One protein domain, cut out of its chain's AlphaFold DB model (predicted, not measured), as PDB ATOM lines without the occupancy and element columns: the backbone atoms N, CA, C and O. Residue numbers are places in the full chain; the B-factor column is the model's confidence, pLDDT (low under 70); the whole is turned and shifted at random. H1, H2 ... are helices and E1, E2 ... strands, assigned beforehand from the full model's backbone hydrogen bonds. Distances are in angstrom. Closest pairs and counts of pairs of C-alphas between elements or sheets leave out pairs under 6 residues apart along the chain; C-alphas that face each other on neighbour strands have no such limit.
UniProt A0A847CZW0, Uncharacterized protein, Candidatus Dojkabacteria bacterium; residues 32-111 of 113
ATOM      1  N   LEU A  32       3.836  22.682   5.610       71.75
ATOM      2  CA  LEU A  32       4.885  23.665   5.402       71.75
ATOM      3  C   LEU A  32       6.081  23.246   6.262       71.75
ATOM      4  O   LEU A  32       5.949  23.089   7.474       71.75
ATOM      5  N   ASP A  33       7.224  23.027   5.621       87.50
ATOM      6  CA  ASP A  33       8.488  22.753   6.302       87.50
ATOM      7  C   ASP A  33       9.082  24.094   6.752       87.50
ATOM      8  O   ASP A  33       9.781  24.767   5.992       87.50
ATOM      9  N   VAL A  34       8.666  24.567   7.930       91.50
ATOM     10  CA  VAL A  34       9.022  25.898   8.441       91.50
ATOM     11  C   VAL A  34       9.763  25.771   9.756       91.50
ATOM     12  O   VAL A  34       9.205  25.322  10.757       91.50
ATOM     13  N   ASP A  35      11.000  26.253   9.758       94.56
ATOM     14  CA  ASP A  35      11.813  26.376  10.957       94.56
ATOM     15  C   ASP A  35      11.630  27.759  11.580       94.56
ATOM     16  O   ASP A  35      11.944  28.783  10.967       94.56
ATOM     17  N   PHE A  36      11.174  27.787  12.831       95.12
ATOM     18  CA  PHE A  36      11.109  29.001  13.640       95.12
ATOM     19  C   PHE A  36      12.331  29.085  14.545       95.12
ATOM     20  O   PHE A  36      12.610  28.179  15.332       95.12
ATOM     21  N   VAL A  37      13.051  30.194  14.456       97.00
ATOM     22  CA  VAL A  37      14.318  30.396  15.163       97.00
ATOM     23  C   VAL A  37      14.397  31.797  15.751       97.00
ATOM     24  O   VAL A  37      13.756  32.737  15.285       97.00
ATOM     25  N   VAL A  38      15.200  31.944  16.802       97.12
ATOM     26  CA  VAL A  38      15.519  33.265  17.349       97.12
ATOM     27  C   VAL A  38      16.431  33.992  16.365       97.12
ATOM     28  O   VAL A  38      17.372  33.390  15.851       97.12
ATOM     29  N   GLU A  39      16.156  35.270  16.110       97.69
ATOM     30  CA  GLU A  39      16.981  36.123  15.253       97.69
ATOM     31  C   GLU A  39      18.386  36.297  15.860       97.69
ATOM     32  O   GLU A  39      18.507  36.865  16.951       97.69
ATOM     33  N   PRO A  40      19.448  35.780  15.205       95.44
ATOM     34  CA  PRO A  40      20.806  35.880  15.724       95.44
ATOM     35  C   PRO A  40      21.408  37.281  15.583       95.44
ATOM     36  O   PRO A  40      22.305  37.618  16.360       95.44
ATOM     37  N   ASN A  41      20.973  38.081  14.603       96.81
ATOM     38  CA  ASN A  41      21.499  39.427  14.417       96.81
ATOM     39  C   ASN A  41      20.728  40.434  15.294       96.81
ATOM     40  O   ASN A  41      19.540  40.652  15.061       96.81
ATOM     41  N   PRO A  42      21.375  41.103  16.267       94.94
ATOM     42  CA  PRO A  42      20.698  42.075  17.126       94.94
ATOM     43  C   PRO A  42      20.137  43.294  16.380       94.94
ATOM     44  O   PRO A  42      19.250  43.962  16.918       94.94
ATOM     45  N   ASP A  43      20.624  43.578  15.169       97.44
ATOM     46  CA  ASP A  43      20.155  44.703  14.358       97.44
ATOM     47  C   ASP A  43      18.764  44.456  13.756       97.44
ATOM     48  O   ASP A  43      18.097  45.413  13.364       97.44
ATOM     49  N   PHE A  44      18.297  43.201  13.717       97.88
ATOM     50  CA  PHE A  44      17.007  42.837  13.140       97.88
ATOM     51  C   PHE A  44      15.965  42.485  14.201       97.88
ATOM     52  O   PHE A  44      16.229  41.816  15.201       97.88
ATOM     53  N   ILE A  45      14.734  42.944  13.973       97.94
ATOM     54  CA  ILE A  45      13.557  42.496  14.725       97.94
ATOM     55  C   ILE A  45      13.054  41.145  14.208       97.94
ATOM     56  O   ILE A  45      12.457  40.376  14.962       97.94
ATOM     57  N   GLY A  46      13.336  40.835  12.946       97.69
ATOM     58  CA  GLY A  46      13.100  39.536  12.343       97.69
ATOM     59  C   GLY A  46      13.597  39.490  10.908       97.69
ATOM     60  O   GLY A  46      13.849  40.520  10.277       97.69
ATOM     61  N   SER A  47      13.735  38.277  10.401       97.50
ATOM     62  CA  SER A  47      14.137  38.013   9.028       97.50
ATOM     63  C   SER A  47      13.565  36.684   8.558       97.50
ATOM     64  O   SER A  47      13.098  35.860   9.351       97.50
ATOM     65  N   TYR A  48      13.605  36.444   7.257       96.69
ATOM     66  CA  TYR A  48      13.240  35.156   6.696       96.69
ATOM     67  C   TYR A  48      14.145  34.767   5.541       96.69
ATOM     68  O   TYR A  48      14.784  35.597   4.898       96.69
ATOM     69  N   SER A  49      14.171  33.469   5.269       95.94
ATOM     70  CA  SER A  49      14.814  32.913   4.085       95.94
ATOM     71  C   SER A  49      13.997  31.741   3.565       95.94
ATOM     72  O   SER A  49      13.658  30.840   4.332       95.94
ATOM     73  N   THR A  50      13.712  31.723   2.269       94.25
ATOM     74  CA  THR A  50      13.021  30.619   1.595       94.25
ATOM     75  C   THR A  50      13.526  30.459   0.160       94.25
ATOM     76  O   THR A  50      14.340  31.241  -0.333       94.25
ATOM     77  N   GLN A  51      13.054  29.423  -0.527       91.31
ATOM     78  CA  GLN A  51      13.264  29.245  -1.957       91.31
ATOM     79  C   GLN A  51      11.953  29.508  -2.694       91.31
ATOM     80  O   GLN A  51      10.926  28.896  -2.398       91.31
ATOM     81  N   ARG A  52      11.994  30.357  -3.716       88.81
ATOM     82  CA  ARG A  52      10.901  30.518  -4.677       88.81
ATOM     83  C   ARG A  52      11.221  29.780  -5.954       88.81
ATOM     84  O   ARG A  52      12.382  29.660  -6.323       88.81
ATOM     85  N   CYS A  53      10.189  29.307  -6.636       87.25
ATOM     86  CA  CYS A  53      10.313  28.797  -7.992       87.25
ATOM     87  C   CYS A  53       9.291  29.485  -8.884       87.25
ATOM     88  O   CYS A  53       8.187  29.800  -8.436       87.25
ATOM     89  N   ASP A  54       9.660  29.693 -10.142       84.50
ATOM     90  CA  ASP A  54       8.763  30.231 -11.153       84.50
ATOM     91  C   ASP A  54       7.536  29.309 -11.288       84.50
ATOM     92  O   ASP A  54       7.648  28.080 -11.380       84.50
ATOM     93  N   LEU A  55       6.343  29.907 -11.258       83.00
ATOM     94  CA  LEU A  55       5.072  29.183 -11.317       83.00
ATOM     95  C   LEU A  55       4.861  28.491 -12.672       83.00
ATOM     96  O   LEU A  55       4.271  27.409 -12.721       83.00
ATOM     97  N   ASN A  56       5.365  29.094 -13.749       85.50
ATOM     98  CA  ASN A  56       5.272  28.608 -15.124       85.50
ATOM     99  C   ASN A  56       6.449  27.694 -15.492       85.50
ATOM    100  O   ASN A  56       6.315  26.844 -16.370       85.50
ATOM    101  N   ASN A  57       7.590  27.833 -14.810       82.44
ATOM    102  CA  ASN A  57       8.746  26.955 -14.971       82.44
ATOM    103  C   ASN A  57       9.352  26.562 -13.617       82.44
ATOM    104  O   ASN A  57      10.340  27.134 -13.165       82.44
ATOM    105  N   ARG A  58       8.815  25.496 -13.012       76.62
ATOM    106  CA  ARG A  58       9.226  24.997 -11.683       76.62
ATOM    107  C   ARG A  58      10.698  24.571 -11.571       76.62
ATOM    108  O   ARG A  58      11.149  24.257 -10.474       76.62
ATOM    109  N   SER A  59      11.422  24.531 -12.687       84.12
ATOM    110  CA  SER A  59      12.861  24.251 -12.761       84.12
ATOM    111  C   SER A  59      13.713  25.476 -12.415       84.12
ATOM    112  O   SER A  59      14.877  25.329 -12.048       84.12
ATOM    113  N   THR A  60      13.149  26.678 -12.539       88.31
ATOM    114  CA  THR A  60      13.825  27.936 -12.220       88.31
ATOM    115  C   THR A  60      13.450  28.344 -10.808       88.31
ATOM    116  O   THR A  60      12.302  28.702 -10.552       88.31
ATOM    117  N   CYS A  61      14.416  28.303  -9.895       89.62
ATOM    118  CA  CYS A  61      14.222  28.681  -8.503       89.62
ATOM    119  C   CYS A  61      15.285  29.683  -8.048       89.62
ATOM    120  O   CYS A  61      16.430  29.610  -8.492       89.62
ATOM    121  N   TRP A  62      14.920  30.589  -7.144       92.69
ATOM    122  CA  TRP A  62      15.821  31.564  -6.532       92.69
ATOM    123  C   TRP A  62      15.655  31.580  -5.013       92.69
ATOM    124  O   TRP A  62      14.611  31.194  -4.482       92.69
ATOM    125  N   ALA A  63      16.708  31.996  -4.314       93.69
ATOM    126  CA  ALA A  63      16.623  32.286  -2.892       93.69
ATOM    127  C   ALA A  63      15.901  33.625  -2.704       93.69
ATOM    128  O   ALA A  63      16.250  34.612  -3.350       93.69
ATOM    129  N   GLU A  64      14.902  33.638  -1.834       94.12
ATOM    130  CA  GLU A  64      14.210  34.839  -1.380       94.12
ATOM    131  C   GLU A  64      14.535  35.038   0.098       94.12
ATOM    132  O   GLU A  64      14.512  34.083   0.881       94.12
ATOM    133  N   TRP A  65      14.859  36.268   0.472       94.75
ATOM    134  CA  TRP A  65      15.087  36.656   1.854       94.75
ATOM    135  C   TRP A  65      14.584  38.078   2.080       94.75
ATOM    136  O   TRP A  65      14.471  38.869   1.142       94.75
ATOM    137  N   GLY A  66      14.290  38.390   3.335       95.44
ATOM    138  CA  GLY A  66      13.914  39.726   3.772       95.44
ATOM    139  C   GLY A  66      14.179  39.891   5.256       95.44
ATOM    140  O   GLY A  66      14.230  38.914   6.006       95.44
ATOM    141  N   GLU A  67      14.425  41.128   5.650       97.00
ATOM    142  CA  GLU A  67      14.997  41.497   6.939       97.00
ATOM    143  C   GLU A  67      14.348  42.815   7.352       97.00
ATOM    144  O   GLU A  67      14.178  43.701   6.514       97.00
ATOM    145  N   TRP A  68      13.992  42.953   8.625       98.06
ATOM    146  CA  TRP A  68      13.466  44.203   9.166       98.06
ATOM    147  C   TRP A  68      14.268  44.589  10.398       98.06
ATOM    148  O   TRP A  68      14.390  43.800  11.338       98.06
ATOM    149  N   GLY A  69      14.792  45.812  10.419       97.50
ATOM    150  CA  GLY A  69      15.552  46.368  11.538       97.50
ATOM    151  C   GLY A  69      14.689  47.062  12.587       97.50
ATOM    152  O   GLY A  69      15.088  47.220  13.742       97.50
ATOM    153  N   SER A  70      13.478  47.487  12.222       97.00
ATOM    154  CA  SER A  70      12.613  48.234  13.138       97.00
ATOM    155  C   SER A  70      11.123  48.017  12.900       97.00
ATOM    156  O   SER A  70      10.681  47.659  11.812       97.00
ATOM    157  N   ALA A  71      10.322  48.317  13.926       95.69
ATOM    158  CA  ALA A  71       8.864  48.279  13.828       95.69
ATOM    159  C   ALA A  71       8.316  49.258  12.777       95.69
ATOM    160  O   ALA A  71       7.301  48.975  12.151       95.69
ATOM    161  N   LEU A  72       8.967  50.415  12.598       95.94
ATOM    162  CA  LEU A  72       8.548  51.413  11.616       95.94
ATOM    163  C   LEU A  72       8.792  50.912  10.192       95.94
ATOM    164  O   LEU A  72       7.910  51.031   9.349       95.94
ATOM    165  N   GLU A  73       9.967  50.336   9.946       96.69
ATOM    166  CA  GLU A  73      10.302  49.709   8.668       96.69
ATOM    167  C   GLU A  73       9.305  48.598   8.332       96.69
ATOM    168  O   GLU A  73       8.677  48.641   7.280       96.69
ATOM    169  N   LEU A  74       9.066  47.685   9.276       95.31
ATOM    170  CA  LEU A  74       8.074  46.622   9.129       95.31
ATOM    171  C   LEU A  74       6.663  47.168   8.871       95.31
ATOM    172  O   LEU A  74       5.933  46.632   8.048       95.31
ATOM    173  N   ALA A  75       6.250  48.237   9.557       93.88
ATOM    174  CA  ALA A  75       4.920  48.812   9.371       93.88
ATOM    175  C   ALA A  75       4.730  49.424   7.973       93.88
ATOM    176  O   ALA A  75       3.621  49.345   7.431       93.88
ATOM    177  N   LEU A  76       5.792  50.020   7.420       95.25
ATOM    178  CA  LEU A  76       5.799  50.708   6.129       95.25
ATOM    179  C   LEU A  76       6.118  49.790   4.943       95.25
ATOM    180  O   LEU A  76       5.859  50.187   3.807       95.25
ATOM    181  N   ASP A  77       6.657  48.594   5.181       94.25
ATOM    182  CA  ASP A  77       6.965  47.644   4.118       94.25
ATOM    183  C   ASP A  77       5.674  47.038   3.525       94.25
ATOM    184  O   ASP A  77       4.925  46.352   4.234       94.25
ATOM    185  N   PRO A  78       5.386  47.255   2.225       91.75
ATOM    186  CA  PRO A  78       4.243  46.627   1.567       91.75
ATOM    187  C   PRO A  78       4.371  45.099   1.440       91.75
ATOM    188  O   PRO A  78       3.367  44.445   1.177       91.75
ATOM    189  N   ASN A  79       5.567  44.534   1.634       88.69
ATOM    190  CA  ASN A  79       5.867  43.105   1.505       88.69
ATOM    191  C   ASN A  79       6.135  42.420   2.859       88.69
ATOM    192  O   ASN A  79       6.752  41.358   2.906       88.69
ATOM    193  N   LYS A  80       5.672  43.009   3.967       92.12
ATOM    194  CA  LYS A  80       5.810  42.446   5.324       92.12
ATOM    195  C   LYS A  80       5.083  41.114   5.552       92.12
ATOM    196  O   LYS A  80       5.363  40.426   6.529       92.12
ATOM    197  N   GLU A  81       4.128  40.778   4.686       94.62
ATOM    198  CA  GLU A  81       3.441  39.489   4.685       94.62
ATOM    199  C   GLU A  81       4.077  38.563   3.645       94.62
ATOM    200  O   GLU A  81       4.182  38.897   2.464       94.62
ATOM    201  N   ILE A  82       4.478  37.375   4.087       92.50
ATOM    202  CA  ILE A  82       5.184  36.395   3.270       92.50
ATOM    203  C   ILE A  82       4.313  35.154   3.135       92.50
ATOM    204  O   ILE A  82       4.186  34.353   4.059       92.50
ATOM    205  N   CYS A  83       3.749  34.943   1.953       90.19
ATOM    206  CA  CYS A  83       3.010  33.724   1.646       90.19
ATOM    207  C   CYS A  83       3.956  32.632   1.169       90.19
ATOM    208  O   CYS A  83       4.490  32.722   0.063       90.19
ATOM    209  N   LEU A  84       4.180  31.607   1.985       86.81
ATOM    210  CA  LEU A  84       5.050  30.489   1.647       86.81
ATOM    211  C   LEU A  84       4.316  29.484   0.754       86.81
ATOM    212  O   LEU A  84       3.137  29.184   0.923       86.81
ATOM    213  N   GLY A  85       5.033  28.990  -0.255       81.00
ATOM    214  CA  GLY A  85       4.572  27.873  -1.074       81.00
ATOM    215  C   GLY A  85       4.843  26.539  -0.380       81.00
ATOM    216  O   GLY A  85       4.934  26.445   0.832       81.00
ATOM    217  N   ASN A  86       5.075  25.491  -1.160       79.56
ATOM    218  CA  ASN A  86       5.467  24.172  -0.653       79.56
ATOM    219  C   ASN A  86       6.981  24.035  -0.396       79.56
ATOM    220  O   ASN A  86       7.527  22.934  -0.488       79.56
ATOM    221  N   LYS A  87       7.679  25.154  -0.192       84.06
ATOM    222  CA  LYS A  87       9.135  25.195  -0.079       84.06
ATOM    223  C   LYS A  87       9.541  25.417   1.370       84.06
ATOM    224  O   LYS A  87       8.845  26.168   2.052       84.06
ATOM    225  N   PRO A  88      10.652  24.806   1.814       90.06
ATOM    226  CA  PRO A  88      11.161  25.053   3.145       90.06
ATOM    227  C   PRO A  88      11.430  26.537   3.377       90.06
ATOM    228  O   PRO A  88      11.860  27.259   2.464       90.06
ATOM    229  N   ALA A  89      11.183  26.989   4.595       93.75
ATOM    230  CA  ALA A  89      11.477  28.350   5.001       93.75
ATOM    231  C   ALA A  89      12.030  28.383   6.416       93.75
ATOM    232  O   ALA A  89      11.680  27.571   7.266       93.75
ATOM    233  N   THR A  90      12.864  29.377   6.674       96.81
ATOM    234  CA  THR A  90      13.317  29.699   8.020       96.81
ATOM    235  C   THR A  90      12.804  31.081   8.367       96.81
ATOM    236  O   THR A  90      13.131  32.045   7.672       96.81
ATOM    237  N   LEU A  91      12.011  31.163   9.431       97.38
ATOM    238  CA  LEU A  91      11.437  32.392   9.959       97.38
ATOM    239  C   LEU A  91      12.143  32.731  11.274       97.38
ATOM    240  O   LEU A  91      12.116  31.960  12.235       97.38
ATOM    241  N   ARG A  92      12.812  33.882  11.306       98.19
ATOM    242  CA  ARG A  92      13.613  34.350  12.440       98.19
ATOM    243  C   ARG A  92      12.939  35.540  13.095       98.19
ATOM    244  O   ARG A  92      12.509  36.458  12.401       98.19
ATOM    245  N   ALA A  93      12.823  35.525  14.415       98.19
ATOM    246  CA  ALA A  93      12.246  36.633  15.168       98.19
ATOM    247  C   ALA A  93      13.100  36.948  16.391       98.19
ATOM    248  O   ALA A  93      13.584  36.046  17.084       98.19
ATOM    249  N   ARG A  94      13.274  38.236  16.684       97.88
ATOM    250  CA  ARG A  94      13.855  38.669  17.952       97.88
ATOM    251  C   ARG A  94      12.939  38.243  19.099       97.88
ATOM    252  O   ARG A  94      11.747  38.033  18.913       97.88
ATOM    253  N   SER A  95      13.476  38.107  20.310       96.19
ATOM    254  CA  SER A  95      12.747  37.533  21.452       96.19
ATOM    255  C   SER A  95      11.416  38.225  21.792       96.19
ATOM    256  O   SER A  95      10.509  37.568  22.307       96.19
ATOM    257  N   ASP A  96      11.299  39.526  21.516       96.56
ATOM    258  CA  ASP A  96      10.106  40.364  21.718       96.56
ATOM    259  C   ASP A  96       9.145  40.395  20.512       96.56
ATOM    260  O   ASP A  96       8.120  41.076  20.567       96.56
ATOM    261  N   TYR A  97       9.449  39.647  19.451       97.62
ATOM    262  CA  TYR A  97       8.629  39.485  18.254       97.62
ATOM    263  C   TYR A  97       8.267  38.014  18.029       97.62
ATOM    264  O   TYR A  97       8.882  37.096  18.585       97.62
ATOM    265  N   GLU A  98       7.244  37.788  17.221       97.12
ATOM    266  CA  GLU A  98       6.801  36.467  16.796       97.12
ATOM    267  C   GLU A  98       6.248  36.495  15.376       97.12
ATOM    268  O   GLU A  98       5.814  37.530  14.877       97.12
ATOM    269  N   TRP A  99       6.290  35.339  14.720       96.50
ATOM    270  CA  TRP A  99       5.671  35.136  13.420       96.50
ATOM    271  C   TRP A  99       4.253  34.617  13.614       96.50
ATOM    272  O   TRP A  99       4.057  33.557  14.212       96.50
ATOM    273  N   ILE A 100       3.282  35.346  13.082       95.25
ATOM    274  CA  ILE A 100       1.873  34.971  13.083       95.25
ATOM    275  C   ILE A 100       1.548  34.309  11.749       95.25
ATOM    276  O   ILE A 100       1.909  34.819  10.690       95.25
ATOM    277  N   GLN A 101       0.883  33.155  11.806       92.75
ATOM    278  CA  GLN A 101       0.484  32.393  10.628       92.75
ATOM    279  C   GLN A 101      -0.997  32.615  10.305       92.75
ATOM    280  O   GLN A 101      -1.874  32.302  11.112       92.75
ATOM    281  N   GLU A 102      -1.272  33.037   9.074       90.19
ATOM    282  CA  GLU A 102      -2.608  33.140   8.489       90.19
ATOM    283  C   GLU A 102      -2.677  32.306   7.203       90.19
ATOM    284  O   GLU A 102      -2.229  32.698   6.123       90.19
ATOM    285  N   GLY A 103      -3.205  31.084   7.315       87.75
ATOM    286  CA  GLY A 103      -3.181  30.123   6.213       87.75
ATOM    287  C   GLY A 103      -1.747  29.711   5.862       87.75
ATOM    288  O   GLY A 103      -1.065  29.097   6.680       87.75
ATOM    289  N   ASN A 104      -1.298  30.041   4.646       87.31
ATOM    290  CA  ASN A 104       0.084  29.812   4.199       87.31
ATOM    291  C   ASN A 104       0.949  31.083   4.274       87.31
ATOM    292  O   ASN A 104       2.080  31.081   3.788       87.31
ATOM    293  N   CYS A 105       0.409  32.171   4.822       92.75
ATOM    294  CA  CYS A 105       1.084  33.454   4.919       92.75
ATOM    295  C   CYS A 105       1.533  33.730   6.347       92.75
ATOM    296  O   CYS A 105       0.908  33.283   7.306       92.75
ATOM    297  N   PHE A 106       2.654  34.432   6.464       94.81
ATOM    298  CA  PHE A 106       3.304  34.741   7.725       94.81
ATOM    299  C   PHE A 106       3.608  36.226   7.778       94.81
ATOM    300  O   PHE A 106       4.118  36.787   6.808       94.81
ATOM    301  N   HIS A 107       3.339  36.851   8.912       96.25
ATOM    302  CA  HIS A 107       3.742  38.226   9.167       96.25
ATOM    303  C   HIS A 107       4.341  38.331  10.568       96.25
ATOM    304  O   HIS A 107       4.005  37.563  11.469       96.25
ATOM    305  N   LEU A 108       5.293  39.245  10.729       97.50
ATOM    306  CA  LEU A 108       5.981  39.452  11.995       97.50
ATOM    307  C   LEU A 108       5.183  40.441  12.852       97.50
ATOM    308  O   LEU A 108       4.811  41.513  12.375       97.50
ATOM    309  N   GLU A 109       4.971  40.127  14.124       96.31
ATOM    310  CA  GLU A 109       4.316  41.017  15.083       96.31
ATOM    311  C   GLU A 109       5.109  41.135  16.378       96.31
ATOM    312  O   GLU A 109       5.911  40.272  16.741       96.31
ATOM    313  N   LYS A 110       4.894  42.244  17.090       96.00
ATOM    314  CA  LYS A 110       5.445  42.428  18.431       96.00
ATOM    315  C   LYS A 110       4.570  41.683  19.434       96.00
ATOM    316  O   LYS A 110       3.358  41.893  19.449       96.00
ATOM    317  N   LYS A 111       5.185  40.900  20.321       95.31
ATOM    318  CA  LYS A 111       4.459  40.170  21.368       95.31
ATOM    319  C   LYS A 111       3.694  41.134  22.269       95.31
ATOM    320  O   LYS A 111       4.241  42.137  22.742       95.31
TER     321      LYS A 111
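AT A GLANCE: This is residues 32 to 111 of the 113 residues of an uncharacterized protein of Candidatus Dojkabacteria bacterium (UniProt A0A847CZW0). The domain is a small sandwich of two sheets face to face, a larger one of E1, E5, E2 and E3 and a smaller one of E4, E7 and E6, with their strands nearly aligned. The long hairpin E2 and E3 runs on past the smaller sheet at its turn, while the short helix H1 sits near the other end of E3, where the chain crosses between the sheets. The printed part has 80 residues, with seven named strands and one named helix in the order E1 E2 E3 H1 E4 E5 E6 E7; the class is mostly strand. The larger sheet, in the order E1 E5 E2 E3, is mixed, and the smaller, E4 E7 E6, is antiparallel. The whole is compact, with a radius of gyration of the C-alphas of 12.7 A, and elongated, spanning 38 by 24 by 24 A.

IN THESE COORDINATES: In the larger sheet, E2 is residues 46 to 53, 23.2 A long, and E3 is residues 61 to 68, 23.5 A. E5 is residues 89 to 93, 13.1 A, and E1 is residues 34 to 38, 13.3 A, beginning at C-alpha 34 at (9.022, 25.898, 8.441). In the smaller sheet, E4 is residues 81 to 83, 6.5 A, E6 is residues 97 to 102, 16.2 A, and E7 is residues 105 to 110, 16.8 A, ending at C-alpha 110 at (5.445, 42.428, 18.431). H1 is residues 71 to 76, 8.6 A, with C-alpha 71 at (8.864, 48.279, 13.828).

HOW THE PARTS SIT: The hairpin E2 and E3 is antiparallel, with N 50 and O 64 within hydrogen-bond range at 2.9 A. E5 is antiparallel to E2, with N 92 and O 47 at 2.8 A. E1, an edge strand, is parallel to E5, with N 91 and O 35 at 2.8 A. In the other sheet, the hairpin E6 and E7 has N 100 and O 107 at 2.8 A, and E4 is antiparallel to E7 with N 82 and O 106 at 2.8 A. The facing parts of the two sheets are 10.0 A apart centre to centre, their best planes 15 degrees apart. Between the sheets, the closest C-alphas of E5 and E6 are those of Ala 93 and Trp 99, 7.0 A apart. H1 only grazes both sheets, with its residues 71 to 75; every O i to N i+4 pair inside it is within hydrogen-bond range. E3 and E4 are apart.

THE WHOLE: The two farthest C-alphas, those of Asn 57 and Asp 96, are 39.1 A apart. The printed part has no cut and no long link. Its mean pLDDT is 92.8, and no printed residue is under 70.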